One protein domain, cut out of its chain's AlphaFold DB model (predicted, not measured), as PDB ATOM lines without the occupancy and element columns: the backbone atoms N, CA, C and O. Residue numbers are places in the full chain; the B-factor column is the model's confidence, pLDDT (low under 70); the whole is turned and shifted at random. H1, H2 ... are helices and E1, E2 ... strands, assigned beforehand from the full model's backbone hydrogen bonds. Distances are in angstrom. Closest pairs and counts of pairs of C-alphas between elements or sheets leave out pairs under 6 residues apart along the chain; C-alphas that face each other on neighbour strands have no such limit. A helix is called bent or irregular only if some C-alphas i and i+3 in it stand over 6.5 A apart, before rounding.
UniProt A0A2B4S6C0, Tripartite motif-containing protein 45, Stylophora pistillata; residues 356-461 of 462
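AT A GLANCE: This is residues 356 to 461 of the 462 residues of the protein "Tripartite motif-containing protein 45" of Stylophora pistillata (UniProt A0A2B4S6C0). What is the shape? This is a sandwich of two four-stranded antiparallel sheets face to face, E1-E5-E6-E7 and E4-E3-E2-E8, their strands at only 13 degrees to each other; the loop with the small helix H1 reaches out at one end, where residues 369 to 374 stick out free. What is it made of? The printed part has 106 residues with eight named strands and one named helix, in the order E1 H1 E2 E3 E4 E5 E6 E7 E8; the class is mostly strand, with 48 residues, under half, in named elements. How large is it? It is compact by its radius of gyration of the C-alphas, 13.3 A, yet elongated, spanning 41 by 27 by 24 A.

IN THESE COORDINATES: Where is the sheet with the longest strands? E1, residues 356 to 362, starts at C-alpha 356 (33.683, 22.464, -19.232) and is 19.8 A long; E5, residues 415 to 421, is 19.6 A, E6, residues 426 to 431, is 16.7 A, and E7, residues 437 to 441, is 13.7 A. Where is the other sheet? E4 is residues 394 to 396, 6.7 A; E3 is 387 to 391, 11.8 A; E2 is 378 to 382, 11.3 A; E8 is 448 to 452, 13.1 A, ending at C-alpha 452 (41.739, 20.953, -37.693). Where is the helix? H1 is residues 366 to 370, 8.8 A, and is neither bent nor irregular, but only just: C-alphas 367 and 370 are 6.4 A apart.

HOW THE PARTS SIT: How is the first sheet paired? It is twisted, with N 358 to O 418 at 3.2 A between E1 and E5, N 419 to O 428 at 2.9 A between E5 and E6, and N 427 to O 440 at 2.8 A between E6 and E7. E5, E6 and E7 form a meander, each strand the antiparallel neighbour of the one before, as do E2, E3 and E4. And the second? N 391 and O 394 are 2.8 A apart between E4 and E3, N 379 and O 390 2.9 A between E3 and E2, and N 380 and O 450 2.8 A between E2 and E8. How do the sheets meet? The closest C-alphas of E3 and E7, those of Trp 388 and Trp 440, are 7.0 A apart. Where is H1? It is on neither sheet; its one O i to N i+4 pair and its two O i to N i+3 pairs are out of hydrogen-bond range.

THE WHOLE: What is farthest apart? The C-alphas of Arg 370 and Asp 423, 43.0 A. Which link is long? E4 to E5, residues 397 to 414; the printed part has no cut. Where is confidence low? Residues 364 to 376, 457 to 458 and 460 to 461 are under 70.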
ATOM      1  N   HIS A 356      34.242  23.203 -18.100       88.81
ATOM      2  CA  HIS A 356      33.683  22.464 -19.232       88.81
ATOM      3  C   HIS A 356      34.562  21.287 -19.616       88.81
ATOM      4  O   HIS A 356      35.785  21.406 -19.629       88.81
ATOM      5  N   SER A 357      33.940  20.167 -19.967       90.62
ATOM      6  CA  SER A 357      34.626  19.006 -20.525       90.62
ATOM      7  C   SER A 357      33.992  18.529 -21.825       90.62
ATOM      8  O   SER A 357      32.785  18.670 -22.035       90.62
ATOM      9  N   TRP A 358      34.828  17.979 -22.701       89.00
ATOM     10  CA  TRP A 358      34.419  17.278 -23.916       89.00
ATOM     11  C   TRP A 358      35.474  16.243 -24.300       89.00
ATOM     12  O   TRP A 358      36.576  16.234 -23.751       89.00
ATOM     13  N   GLN A 359      35.143  15.376 -25.251       87.94
ATOM     14  CA  GLN A 359      36.052  14.344 -25.740       87.94
ATOM     15  C   GLN A 359      36.217  14.395 -27.258       87.94
ATOM     16  O   GLN A 359      35.308  14.805 -27.980       87.94
ATOM     17  N   VAL A 360      37.385  13.968 -27.736       86.06
ATOM     18  CA  VAL A 360      37.687  13.802 -29.162       86.06
ATOM     19  C   VAL A 360      38.395  12.467 -29.346       86.06
ATOM     20  O   VAL A 360      39.411  12.218 -28.698       86.06
ATOM     21  N   ARG A 361      37.882  11.611 -30.233       86.06
ATOM     22  CA  ARG A 361      38.594  10.400 -30.652       86.06
ATOM     23  C   ARG A 361      39.478  10.729 -31.847       86.06
ATOM     24  O   ARG A 361      38.987  11.285 -32.824       86.06
ATOM     25  N   ILE A 362      40.756  10.383 -31.784       85.19
ATOM     26  CA  ILE A 362      41.698  10.558 -32.895       85.19
ATOM     27  C   ILE A 362      41.593   9.333 -33.806       85.19
ATOM     28  O   ILE A 362      41.766   8.220 -33.329       85.19
ATOM     29  N   LEU A 363      41.295   9.507 -35.094       76.62
ATOM     30  CA  LEU A 363      41.078   8.418 -36.065       76.62
ATOM     31  C   LEU A 363      42.116   8.376 -37.194       76.62
ATOM     32  O   LEU A 363      41.913   7.695 -38.196       76.62
ATOM     33  N   THR A 364      43.247   9.066 -37.042       68.81
ATOM     34  CA  THR A 364      44.253   9.179 -38.105       68.81
ATOM     35  C   THR A 364      44.670   7.810 -38.665       68.81
ATOM     36  O   THR A 364      45.104   6.938 -37.910       68.81
ATOM     37  N   PRO A 365      44.537   7.572 -39.983       55.41
ATOM     38  CA  PRO A 365      44.879   6.281 -40.562       55.41
ATOM     39  C   PRO A 365      46.377   5.975 -40.435       55.41
ATOM     40  O   PRO A 365      47.213   6.791 -40.824       55.41
ATOM     41  N   ASP A 366      46.728   4.736 -40.072       52.81
ATOM     42  CA  ASP A 366      48.099   4.198 -40.195       52.81
ATOM     43  C   ASP A 366      48.695   4.390 -41.610       52.81
ATOM     44  O   ASP A 366      49.914   4.405 -41.801       52.81
ATOM     45  N   LYS A 367      47.834   4.585 -42.620       44.66
ATOM     46  CA  LYS A 367      48.197   4.833 -44.023       44.66
ATOM     47  C   LYS A 367      48.837   6.210 -44.285       44.66
ATOM     48  O   LYS A 367      49.440   6.369 -45.343       44.66
ATOM     49  N   LEU A 368      48.784   7.168 -43.352       48.88
ATOM     50  CA  LEU A 368      49.406   8.500 -43.501       48.88
ATOM     51  C   LEU A 368      50.904   8.544 -43.156       48.88
ATOM     52  O   LEU A 368      51.571   9.519 -43.484       48.88
ATOM     53  N   LYS A 369      51.488   7.467 -42.608       48.62
ATOM     54  CA  LYS A 369      52.949   7.362 -42.396       48.62
ATOM     55  C   LYS A 369      53.775   7.331 -43.698       48.62
ATOM     56  O   LYS A 369      54.997   7.253 -43.630       48.62
ATOM     57  N   ARG A 370      53.141   7.335 -44.883       43.88
ATOM     58  CA  ARG A 370      53.805   7.139 -46.188       43.88
ATOM     59  C   ARG A 370      53.666   8.287 -47.196       43.88
ATOM     60  O   ARG A 370      54.233   8.160 -48.277       43.88
ATOM     61  N   SER A 371      52.981   9.390 -46.886       44.88
ATOM     62  CA  SER A 371      52.963  10.567 -47.771       44.88
ATOM     63  C   SER A 371      53.847  11.678 -47.216       44.88
ATOM     64  O   SER A 371      53.703  12.078 -46.067       44.88
ATOM     65  N   SER A 372      54.728  12.213 -48.057       45.38
ATOM     66  CA  SER A 372      55.629  13.346 -47.793       45.38
ATOM     67  C   SER A 372      54.925  14.681 -47.497       45.38
ATOM     68  O   SER A 372      55.589  15.685 -47.262       45.38
ATOM     69  N   GLU A 373      53.593  14.697 -47.490       46.00
ATOM     70  CA  GLU A 373      52.755  15.801 -47.030       46.00
ATOM     71  C   GLU A 373      52.141  15.408 -45.681       46.00
ATOM     72  O   GLU A 373      51.106  14.737 -45.611       46.00
ATOM     73  N   HIS A 374      52.825  15.773 -44.594       51.03
ATOM     74  CA  HIS A 374      52.330  15.614 -43.229       51.03
ATOM     75  C   HIS A 374      51.056  16.444 -43.048       51.03
ATOM     76  O   HIS A 374      51.119  17.642 -42.773       51.03
ATOM     77  N   HIS A 375      49.888  15.823 -43.188       53.41
ATOM     78  CA  HIS A 375      48.634  16.448 -42.778       53.41
ATOM     79  C   HIS A 375      48.553  16.368 -41.252       53.41
ATOM     80  O   HIS A 375      47.993  15.430 -40.685       53.41
ATOM     81  N   ALA A 376      49.208  17.325 -40.594       67.38
ATOM     82  CA  ALA A 376      49.163  17.488 -39.152       67.38
ATOM     83  C   ALA A 376      47.724  17.815 -38.739       67.38
ATOM     84  O   ALA A 376      47.130  18.778 -39.227       67.38
ATOM     85  N   PHE A 377      47.154  16.995 -37.860       81.94
ATOM     86  CA  PHE A 377      45.886  17.309 -37.220       81.94
ATOM     87  C   PHE A 377      46.158  18.066 -35.927       81.94
ATOM     88  O   PHE A 377      47.181  17.871 -35.271       81.94
ATOM     89  N   GLU A 378      45.240  18.932 -35.549       87.75
ATOM     90  CA  GLU A 378      45.386  19.824 -34.418       87.75
ATOM     91  C   GLU A 378      44.105  19.803 -33.605       87.75
ATOM     92  O   GLU A 378      43.007  19.828 -34.159       87.75
ATOM     93  N   VAL A 379      44.247  19.781 -32.285       89.94
ATOM     94  CA  VAL A 379      43.129  19.829 -31.340       89.94
ATOM     95  C   VAL A 379      43.445  20.796 -30.208       89.94
ATOM     96  O   VAL A 379      44.600  20.946 -29.817       89.94
ATOM     97  N   GLY A 380      42.442  21.474 -29.661       91.06
ATOM     98  CA  GLY A 380      42.647  22.418 -28.569       91.06
ATOM     99  C   GLY A 380      41.516  23.423 -28.430       91.06
ATOM    100  O   GLY A 380      40.343  23.069 -28.540       91.06
ATOM    101  N   VAL A 381      41.872  24.683 -28.182       90.62
ATOM    102  CA  VAL A 381      40.928  25.799 -28.040       90.62
ATOM    103  C   VAL A 381      41.430  27.057 -28.748       90.62
ATOM    104  O   VAL A 381      42.636  27.284 -28.871       90.62
ATOM    105  N   THR A 382      40.507  27.900 -29.201       87.50
ATOM    106  CA  THR A 382      40.810  29.161 -29.889       87.50
ATOM    107  C   THR A 382      39.873  30.281 -29.450       87.50
ATOM    108  O   THR A 382      38.703  30.035 -29.149       87.50
ATOM    109  N   ASP A 383      40.390  31.511 -29.419       83.00
ATOM    110  CA  ASP A 383      39.580  32.729 -29.271       83.00
ATOM    111  C   ASP A 383      39.259  33.381 -30.633       83.00
ATOM    112  O   ASP A 383      38.738  34.491 -30.696       83.00
ATOM    113  N   GLY A 384      39.581  32.694 -31.737       80.56
ATOM    114  CA  GLY A 384      39.455  33.189 -33.110       80.56
ATOM    115  C   GLY A 384      40.714  33.879 -33.643       80.56
ATOM    116  O   GLY A 384      40.925  33.880 -34.853       80.56
ATOM    117  N   HIS A 385      41.579  34.398 -32.768       79.88
ATOM    118  CA  HIS A 385      42.846  35.038 -33.144       79.88
ATOM    119  C   HIS A 385      44.067  34.271 -32.628       79.88
ATOM    120  O   HIS A 385      45.113  34.226 -33.270       79.88
ATOM    121  N   ARG A 386      43.934  33.673 -31.449       87.38
ATOM    122  CA  ARG A 386      44.947  32.927 -30.716       87.38
ATOM    123  C   ARG A 386      44.456  31.509 -30.505       87.38
ATOM    124  O   ARG A 386      43.290  31.283 -30.182       87.38
ATOM    125  N   THR A 387      45.372  30.559 -30.637       89.62
ATOM    126  CA  THR A 387      45.054  29.136 -30.541       89.62
ATOM    127  C   THR A 387      46.040  28.441 -29.612       89.62
ATOM    128  O   THR A 387      47.255  28.561 -29.771       89.62
ATOM    129  N   TRP A 388      45.497  27.706 -28.647       94.31
ATOM    130  CA  TRP A 388      46.220  26.786 -27.780       94.31
ATOM    131  C   TRP A 388      45.912  25.393 -28.295       94.31
ATOM    132  O   TRP A 388      44.763  24.956 -28.232       94.31
ATOM    133  N   ARG A 389      46.909  24.731 -28.873       91.94
ATOM    134  CA  ARG A 389      46.692  23.490 -29.618       91.94
ATOM    135  C   ARG A 389      47.751  22.449 -29.313       91.94
ATOM    136  O   ARG A 389      48.884  22.770 -28.952       91.94
ATOM    137  N   TRP A 390      47.348  21.210 -29.503       93.00
ATOM    138  CA  TRP A 390      48.174  20.026 -29.535       93.00
ATOM    139  C   TRP A 390      48.118  19.436 -30.943       93.00
ATOM    140  O   TRP A 390      47.050  19.421 -31.558       93.00
ATOM    141  N   SER A 391      49.252  18.978 -31.459       88.75
ATOM    142  CA  SER A 391      49.364  18.341 -32.768       88.75
ATOM    143  C   SER A 391      50.525  17.360 -32.753       88.75
ATOM    144  O   SER A 391      51.647  17.778 -32.486       88.75
ATOM    145  N   ASP A 392      50.244  16.081 -32.999       83.62
ATOM    146  CA  ASP A 392      51.235  15.008 -33.173       83.62
ATOM    147  C   ASP A 392      52.445  15.080 -32.213       83.62
ATOM    148  O   ASP A 392      53.590  15.275 -32.614       83.62
ATOM    149  N   GLY A 393      52.184  15.001 -30.906       85.50
ATOM    150  CA  GLY A 393      53.241  15.030 -29.884       85.50
ATOM    151  C   GLY A 393      53.875  16.407 -29.646       85.50
ATOM    152  O   GLY A 393      54.814  16.532 -28.857       85.50
ATOM    153  N   MET A 394      53.345  17.462 -30.263       88.31
ATOM    154  CA  MET A 394      53.780  18.841 -30.077       88.31
ATOM    155  C   MET A 394      52.666  19.702 -29.480       88.31
ATOM    156  O   MET A 394      51.482  19.591 -29.795       88.31
ATOM    157  N   LYS A 395      53.073  20.613 -28.606       92.50
ATOM    158  CA  LYS A 395      52.246  21.550 -27.860       92.50
ATOM    159  C   LYS A 395      52.546  22.974 -28.304       92.50
ATOM    160  O   LYS A 395      53.702  23.386 -28.362       92.50
ATOM    161  N   TYR A 396      51.503  23.753 -28.556       91.75
ATOM    162  CA  TYR A 396      51.622  25.114 -29.067       91.75
ATOM    163  C   TYR A 396      50.840  26.098 -28.201       91.75
ATOM    164  O   TYR A 396      49.674  25.867 -27.861       91.75
ATOM    165  N   TYR A 397      51.490  27.219 -27.904       92.88
ATOM    166  CA  TYR A 397      50.858  28.430 -27.395       92.88
ATOM    167  C   TYR A 397      50.713  29.451 -28.529       92.88
ATOM    168  O   TYR A 397      51.468  29.391 -29.507       92.88
ATOM    169  N   PRO A 398      49.796  30.422 -28.398       88.88
ATOM    170  CA  PRO A 398      49.686  31.509 -29.358       88.88
ATOM    171  C   PRO A 398      51.035  32.207 -29.567       88.88
ATOM    172  O   PRO A 398      51.705  32.567 -28.599       88.88
ATOM    173  N   ASN A 399      51.425  32.398 -30.830       83.81
ATOM    174  CA  ASN A 399      52.656  33.091 -31.234       83.81
ATOM    175  C   ASN A 399      53.949  32.532 -30.606       83.81
ATOM    176  O   ASN A 399      54.916  33.270 -30.430       83.81
ATOM    177  N   SER A 400      53.964  31.249 -30.240       86.31
ATOM    178  CA  SER A 400      55.114  30.586 -29.620       86.31
ATOM    179  C   SER A 400      55.616  29.427 -30.479       86.31
ATOM    180  O   SER A 400      54.849  28.813 -31.224       86.31
ATOM    181  N   SER A 401      56.903  29.106 -30.348       84.88
ATOM    182  CA  SER A 401      57.498  27.919 -30.967       84.88
ATOM    183  C   SER A 401      56.871  26.631 -30.430       84.88
ATOM    184  O   SER A 401      56.340  26.597 -29.318       84.88
ATOM    185  N   ALA A 402      56.958  25.562 -31.221       86.62
ATOM    186  CA  ALA A 402      56.490  24.240 -30.826       86.62
ATOM    187  C   ALA A 402      57.256  23.741 -29.589       86.62
ATOM    188  O   ALA A 402      58.486  23.777 -29.555       86.62
ATOM    189  N   ILE A 403      56.524  23.265 -28.588       91.50
ATOM    190  CA  ILE A 403      57.057  22.658 -27.368       91.50
ATOM    191  C   ILE A 403      56.786  21.159 -27.454       91.50
ATOM    192  O   ILE A 403      55.717  20.758 -27.905       91.50
ATOM    193  N   VAL A 404      57.724  20.322 -27.022       89.69
ATOM    194  CA  VAL A 404      57.483  18.875 -26.949       89.69
ATOM    195  C   VAL A 404      56.367  18.606 -25.937       89.69
ATOM    196  O   VAL A 404      56.412  19.104 -24.811       89.69
ATOM    197  N   SER A 405      55.347  17.863 -26.357       90.69
ATOM    198  CA  SER A 405      54.228  17.483 -25.499       90.69
ATOM    199  C   SER A 405      54.640  16.392 -24.514       90.69
ATOM    200  O   SER A 405      55.462  15.532 -24.819       90.69
ATOM    201  N   THR A 406      54.009  16.394 -23.341       93.44
ATOM    202  CA  THR A 406      54.078  15.266 -22.400       93.44
ATOM    203  C   THR A 406      53.295  14.058 -22.930       93.44
ATOM    204  O   THR A 406      53.599  12.923 -22.578       93.44
ATOM    205  N   ILE A 407      52.300  14.288 -23.794       89.44
ATOM    206  CA  ILE A 407      51.546  13.242 -24.490       89.44
ATOM    207  C   ILE A 407      52.382  12.774 -25.683       89.44
ATOM    208  O   ILE A 407      52.274  13.306 -26.789       89.44
ATOM    209  N   SER A 408      53.248  11.801 -25.426       85.88
ATOM    210  CA  SER A 408      54.216  11.276 -26.388       85.88
ATOM    211  C   SER A 408      53.754   9.968 -27.033       85.88
ATOM    212  O   SER A 408      54.048   9.703 -28.198       85.88
ATOM    213  N   ASN A 409      52.987   9.161 -26.300       86.38
ATOM    214  CA  ASN A 409      52.563   7.828 -26.698       86.38
ATOM    215  C   ASN A 409      51.095   7.844 -27.131       86.38
ATOM    216  O   ASN A 409      50.224   7.333 -26.426       86.38
ATOM    217  N   TRP A 410      50.811   8.429 -28.293       87.12
ATOM    218  CA  TRP A 410      49.468   8.471 -28.874       87.12
ATOM    219  C   TRP A 410      49.344   7.524 -30.084       87.12
ATOM    220  O   TRP A 410      50.332   7.233 -30.758       87.12
ATOM    221  N   GLN A 411      48.140   7.020 -30.359       85.88
ATOM    222  CA  GLN A 411      47.849   6.176 -31.527       85.88
ATOM    223  C   GLN A 411      46.440   6.429 -32.083       85.88
ATOM    224  O   GLN A 411      45.593   7.042 -31.429       85.88
ATOM    225  N   SER A 412      46.180   5.917 -33.287       84.00
ATOM    226  CA  SER A 412      44.839   5.924 -33.874       84.00
ATOM    227  C   SER A 412      43.853   5.149 -32.998       84.00
ATOM    228  O   SER A 412      44.155   4.070 -32.489       84.00
ATOM    229  N   GLY A 413      42.670   5.717 -32.811       84.06
ATOM    230  CA  GLY A 413      41.644   5.248 -31.894       84.06
ATOM    231  C   GLY A 413      41.746   5.828 -30.484       84.06
ATOM    232  O   GLY A 413      40.829   5.593 -29.701       84.06
ATOM    233  N   ASP A 414      42.784   6.592 -30.131       88.94
ATOM    234  CA  ASP A 414      42.888   7.173 -28.787       88.94
ATOM    235  C   ASP A 414      41.782   8.191 -28.501       88.94
ATOM    236  O   ASP A 414      41.412   9.000 -29.354       88.94
ATOM    237  N   LEU A 415      41.277   8.165 -27.266       89.81
ATOM    238  CA  LEU A 415      40.295   9.122 -26.772       89.81
ATOM    239  C   LEU A 415      40.987  10.200 -25.937       89.81
ATOM    240  O   LEU A 415      41.613   9.911 -24.914       89.81
ATOM    241  N   PHE A 416      40.866  11.445 -26.385       91.50
ATOM    242  CA  PHE A 416      41.417  12.615 -25.720       91.50
ATOM    243  C   PHE A 416      40.298  13.316 -24.952       91.50
ATOM    244  O   PHE A 416      39.279  13.695 -25.531       91.50
ATOM    245  N   LEU A 417      40.496  13.485 -23.648       92.31
ATOM    246  CA  LEU A 417      39.577  14.162 -22.739       92.31
ATOM    247  C   LEU A 417      40.067  15.588 -22.498       92.31
ATOM    248  O   LEU A 417      41.223  15.799 -22.133       92.31
ATOM    249  N   PHE A 418      39.189  16.560 -22.700       92.19
ATOM    250  CA  PHE A 418      39.481  17.979 -22.543       92.19
ATOM    251  C   PHE A 418      38.802  18.488 -21.278       92.19
ATOM    252  O   PHE A 418      37.607  18.269 -21.091       92.19
ATOM    253  N   TYR A 419      39.547  19.209 -20.443       93.25
ATOM    254  CA  TYR A 419      39.037  19.873 -19.245       93.25
ATOM    255  C   TYR A 419      39.435  21.345 -19.271       93.25
ATOM    256  O   TYR A 419      40.604  21.690 -19.109       93.25
ATOM    257  N   LEU A 420      38.460  22.217 -19.500       91.38
ATOM    258  CA  LEU A 420      38.628  23.660 -19.584       91.38
ATOM    259  C   LEU A 420      38.106  24.314 -18.303       91.38
ATOM    260  O   LEU A 420      36.901  24.350 -18.059       91.38
ATOM    261  N   ASP A 421      39.024  24.852 -17.507       91.12
ATOM    262  CA  ASP A 421      38.750  25.636 -16.306       91.12
ATOM    263  C   ASP A 421      38.977  27.118 -16.629       91.12
ATOM    264  O   ASP A 421      40.114  27.599 -16.669       91.12
ATOM    265  N   LEU A 422      37.890  27.848 -16.894       87.69
ATOM    266  CA  LEU A 422      37.966  29.272 -17.226       87.69
ATOM    267  C   LEU A 422      38.251  30.167 -16.022       87.69
ATOM    268  O   LEU A 422      38.747  31.276 -16.215       87.69
ATOM    269  N   ASP A 423      38.006  29.681 -14.808       85.75
ATOM    270  CA  ASP A 423      38.264  30.439 -13.587       85.75
ATOM    271  C   ASP A 423      39.774  30.469 -13.308       85.75
ATOM    272  O   ASP A 423      40.351  31.528 -13.057       85.75
ATOM    273  N   SER A 424      40.446  29.322 -13.469       88.00
ATOM    274  CA  SER A 424      41.911  29.224 -13.401       88.00
ATOM    275  C   SER A 424      42.614  29.576 -14.720       88.00
ATOM    276  O   SER A 424      43.848  29.621 -14.755       88.00
ATOM    277  N   LYS A 425      41.867  29.800 -15.812       90.94
ATOM    278  CA  LYS A 425      42.391  30.037 -17.173       90.94
ATOM    279  C   LYS A 425      43.278  28.899 -17.695       90.94
ATOM    280  O   LYS A 425      44.323  29.155 -18.309       90.94
ATOM    281  N   GLN A 426      42.884  27.656 -17.420       92.75
ATOM    282  CA  GLN A 426      43.637  26.448 -17.760       92.75
ATOM    283  C   GLN A 426      42.840  25.510 -18.671       92.75
ATOM    284  O   GLN A 426      41.639  25.330 -18.494       92.75
ATOM    285  N   LEU A 427      43.534  24.858 -19.599       93.50
ATOM    286  CA  LEU A 427      43.045  23.702 -20.346       93.50
ATOM    287  C   LEU A 427      43.932  22.510 -20.021       93.50
ATOM    288  O   LEU A 427      45.156  22.631 -20.002       93.50
ATOM    289  N   VAL A 428      43.312  21.359 -19.827       94.56
ATOM    290  CA  VAL A 428      43.986  20.072 -19.720       94.56
ATOM    291  C   VAL A 428      43.523  19.186 -20.863       94.56
ATOM    292  O   VAL A 428      42.324  19.110 -21.123       94.56
ATOM    293  N   ILE A 429      44.464  18.523 -21.528       94.00
ATOM    294  CA  ILE A 429      44.176  17.429 -22.460       94.00
ATOM    295  C   ILE A 429      44.766  16.164 -21.851       94.00
ATOM    296  O   ILE A 429      45.943  16.152 -21.506       94.00
ATOM    297  N   TYR A 430      43.953  15.125 -21.698       94.00
ATOM    298  CA  TYR A 430      44.329  13.841 -21.111       94.00
ATOM    299  C   TYR A 430      44.081  12.716 -22.122       94.00
ATOM    300  O   TYR A 430      42.968  12.585 -22.633       94.00
ATOM    301  N   ASN A 431      45.090  11.890 -22.403       91.94
ATOM    302  CA  ASN A 431      44.929  10.700 -23.237       91.94
ATOM    303  C   ASN A 431      44.466   9.521 -22.370       91.94
ATOM    304  O   ASN A 431      45.188   9.063 -21.480       91.94
ATOM    305  N   GLN A 432      43.269   8.998 -22.651       90.69
ATOM    306  CA  GLN A 432      42.662   7.930 -21.857       90.69
ATOM    307  C   GLN A 432      43.515   6.656 -21.798       90.69
ATOM    308  O   GLN A 432      43.554   6.008 -20.750       90.69
ATOM    309  N   ARG A 433      44.184   6.297 -22.902       90.25
ATOM    310  CA  ARG A 433      44.962   5.057 -23.014       90.25
ATOM    311  C   ARG A 433      46.355   5.197 -22.415       90.25
ATOM    312  O   ARG A 433      46.770   4.316 -21.672       90.25
ATOM    313  N   SER A 434      47.099   6.247 -22.773       90.19
ATOM    314  CA  SER A 434      48.488   6.395 -22.308       90.19
ATOM    315  C   SER A 434      48.595   6.957 -20.893       90.19
ATOM    316  O   SER A 434      49.653   6.852 -20.279       90.19
ATOM    317  N   HIS A 435      47.509   7.532 -20.365       90.81
ATOM    318  CA  HIS A 435      47.464   8.252 -19.088       90.81
ATOM    319  C   HIS A 435      48.365   9.493 -19.030       90.81
ATOM    320  O   HIS A 435      48.551  10.070 -17.958       90.81
ATOM    321  N   GLU A 436      48.902   9.917 -20.172       92.69
ATOM    322  CA  GLU A 436      49.663  11.150 -20.306       92.69
ATOM    323  C   GLU A 436      48.715  12.339 -20.466       92.69
ATOM    324  O   GLU A 436      47.609  12.224 -21.009       92.69
ATOM    325  N   MET A 437      49.157  13.507 -20.014       93.44
ATOM    326  CA  MET A 437      48.364  14.724 -20.088       93.44
ATOM    327  C   MET A 437      49.223  15.963 -20.239       93.44
ATOM    328  O   MET A 437      50.385  15.985 -19.841       93.44
ATOM    329  N   ASP A 438      48.618  17.012 -20.776       93.88
ATOM    330  CA  ASP A 438      49.252  18.307 -20.943       93.88
ATOM    331  C   ASP A 438      48.358  19.447 -20.462       93.88
ATOM    332  O   ASP A 438      47.132  19.352 -20.479       93.88
ATOM    333  N   HIS A 439      48.998  20.545 -20.055       93.38
ATOM    334  CA  HIS A 439      48.334  21.710 -19.468       93.38
ATOM    335  C   HIS A 439      48.644  22.996 -20.236       93.38
ATOM    336  O   HIS A 439      49.809  23.354 -20.394       93.38
ATOM    337  N   TRP A 440      47.630  23.748 -20.646       94.06
ATOM    338  CA  TRP A 440      47.780  25.084 -21.217       94.06
ATOM    339  C   TRP A 440      47.251  26.120 -20.240       94.06
ATOM    340  O   TRP A 440      46.150  25.976 -19.726       94.06
ATOM    341  N   GLY A 441      48.015  27.191 -20.042       92.25
ATOM    342  CA  GLY A 441      47.608  28.343 -19.246       92.25
ATOM    343  C   GLY A 441      47.411  29.598 -20.091       92.25
ATOM    344  O   GLY A 441      47.760  29.645 -21.274       92.25
ATOM    345  N   GLY A 442      46.884  30.645 -19.454       89.44
ATOM    346  CA  GLY A 442      46.720  31.961 -20.078       89.44
ATOM    347  C   GLY A 442      45.552  32.035 -21.061       89.44
ATOM    348  O   GLY A 442      45.545  32.903 -21.934       89.44
ATOM    349  N   ILE A 443      44.572  31.142 -20.929       89.94
ATOM    350  CA  ILE A 443      43.375  31.115 -21.772       89.94
ATOM    351  C   ILE A 443      42.416  32.212 -21.317       89.94
ATOM    352  O   ILE A 443      42.127  32.349 -20.130       89.94
ATOM    353  N   HIS A 444      41.926  33.012 -22.258       86.69
ATOM    354  CA  HIS A 444      41.022  34.119 -21.965       86.69
ATOM    355  C   HIS A 444      39.670  33.871 -22.639       86.69
ATOM    356  O   HIS A 444      39.653  33.662 -23.851       86.69
ATOM    357  N   PRO A 445      38.553  33.886 -21.890       83.75
ATOM    358  CA  PRO A 445      37.231  33.825 -22.491       83.75
ATOM    359  C   PRO A 445      36.908  35.127 -23.257       83.75
ATOM    360  O   PRO A 445      37.418  36.190 -22.894       83.75
ATOM    361  N   PRO A 446      36.028  35.080 -24.272       86.38
ATOM    362  CA  PRO A 446      35.321  33.892 -24.732       86.38
ATOM    363  C   PRO A 446      36.257  32.946 -25.504       86.38
ATOM    364  O   PRO A 446      37.083  33.390 -26.294       86.38
ATOM    365  N   ILE A 447      36.124  31.640 -25.275       86.62
ATOM    366  CA  ILE A 447      36.944  30.612 -25.933       86.62
ATOM    367  C   ILE A 447      36.048  29.499 -26.477       86.62
ATOM    368  O   ILE A 447      35.011  29.202 -25.887       86.62
ATOM    369  N   ARG A 448      36.445  28.854 -27.571       85.56
ATOM    370  CA  ARG A 448      35.749  27.683 -28.123       85.56
ATOM    371  C   ARG A 448      36.722  26.545 -28.434       85.56
ATOM    372  O   ARG A 448      37.909  26.817 -28.634       85.56
ATOM    373  N   PRO A 449      36.261  25.289 -28.518       87.88
ATOM    374  CA  PRO A 449      37.088  24.193 -28.994       87.88
ATOM    375  C   PRO A 449      37.545  24.397 -30.430       87.88
ATOM    376  O   PRO A 449      36.886  25.037 -31.254       87.88
ATOM    377  N   TYR A 450      38.713  23.842 -30.702       86.12
ATOM    378  CA  TYR A 450      39.412  23.937 -31.961       86.12
ATOM    379  C   TYR A 450      39.819  22.535 -32.395       86.12
ATOM    380  O   TYR A 450      40.470  21.826 -31.629       86.12
ATOM    381  N   ILE A 451      39.444  22.159 -33.614       84.38
ATOM    382  CA  ILE A 451      39.983  20.991 -34.306       84.38
ATOM    383  C   ILE A 451      40.282  21.365 -35.755       84.38
ATOM    384  O   ILE A 451      39.569  22.180 -36.351       84.38
ATOM    385  N   ASN A 452      41.328  20.769 -36.311       80.62
ATOM    386  CA  ASN A 452      41.739  20.953 -37.693       80.62
ATOM    387  C   ASN A 452      42.441  19.675 -38.186       80.62
ATOM    388  O   ASN A 452      43.292  19.171 -37.461       80.62
ATOM    389  N   PRO A 453      42.129  19.132 -39.373       77.38
ATOM    390  CA  PRO A 453      41.009  19.501 -40.241       77.38
ATOM    391  C   PRO A 453      39.657  19.127 -39.623       77.38
ATOM    392  O   PRO A 453      39.553  18.197 -38.834       77.38
ATOM    393  N   GLN A 454      38.586  19.818 -40.001       75.31
ATOM    394  CA  GLN A 454      37.227  19.417 -39.613       75.31
ATOM    395  C   GLN A 454      36.747  18.254 -40.486       75.31
ATOM    396  O   GLN A 454      35.876  18.421 -41.333       75.31
ATOM    397  N   SER A 455      37.355  17.080 -40.307       72.94
ATOM    398  CA  SER A 455      37.024  15.865 -41.052       72.94
ATOM    399  C   SER A 455      36.802  14.671 -40.123       72.94
ATOM    400  O   SER A 455      37.562  14.442 -39.177       72.94
ATOM    401  N   ALA A 456      35.772  13.884 -40.446       71.12
ATOM    402  CA  ALA A 456      35.488  12.599 -39.814       71.12
ATOM    403  C   ALA A 456      36.559  11.531 -40.119       71.12
ATOM    404  O   ALA A 456      36.643  10.528 -39.414       71.12
ATOM    405  N   ASP A 457      37.419  11.762 -41.117       67.75
ATOM    406  CA  ASP A 457      38.565  10.893 -41.420       67.75
ATOM    407  C   ASP A 457      39.665  10.998 -40.352       67.75
ATOM    408  O   ASP A 457      40.473  10.086 -40.186       67.75
ATOM    409  N   PHE A 458      39.716  12.127 -39.638       69.44
ATOM    410  CA  PHE A 458      40.731  12.418 -38.623       69.44
ATOM    411  C   PHE A 458      40.179  12.321 -37.205       69.44
ATOM    412  O   PHE A 458      40.938  12.032 -36.277       69.44
ATOM    413  N   PHE A 459      38.875  12.546 -37.027       76.19
ATOM    414  CA  PHE A 459      38.243  12.624 -35.717       76.19
ATOM    415  C   PHE A 459      36.938  11.832 -35.665       76.19
ATOM    416  O   PHE A 459      36.095  11.940 -36.548       76.19
ATOM    417  N   GLY A 460      36.762  11.047 -34.606       66.25
ATOM    418  CA  GLY A 460      35.609  10.171 -34.412       66.25
ATOM    419  C   GLY A 460      34.632  10.664 -33.355       66.25
ATOM    420  O   GLY A 460      35.012  11.365 -32.412       66.25
ATOM    421  N   LEU A 461      33.378  10.224 -33.491       55.28
ATOM    422  CA  LEU A 461      32.370  10.296 -32.440       55.28
ATOM    423  C   LEU A 461      32.331   8.965 -31.686       55.28
ATOM    424  O   LEU A 461      32.026   7.931 -32.273       55.28
TER     425      LEU A 461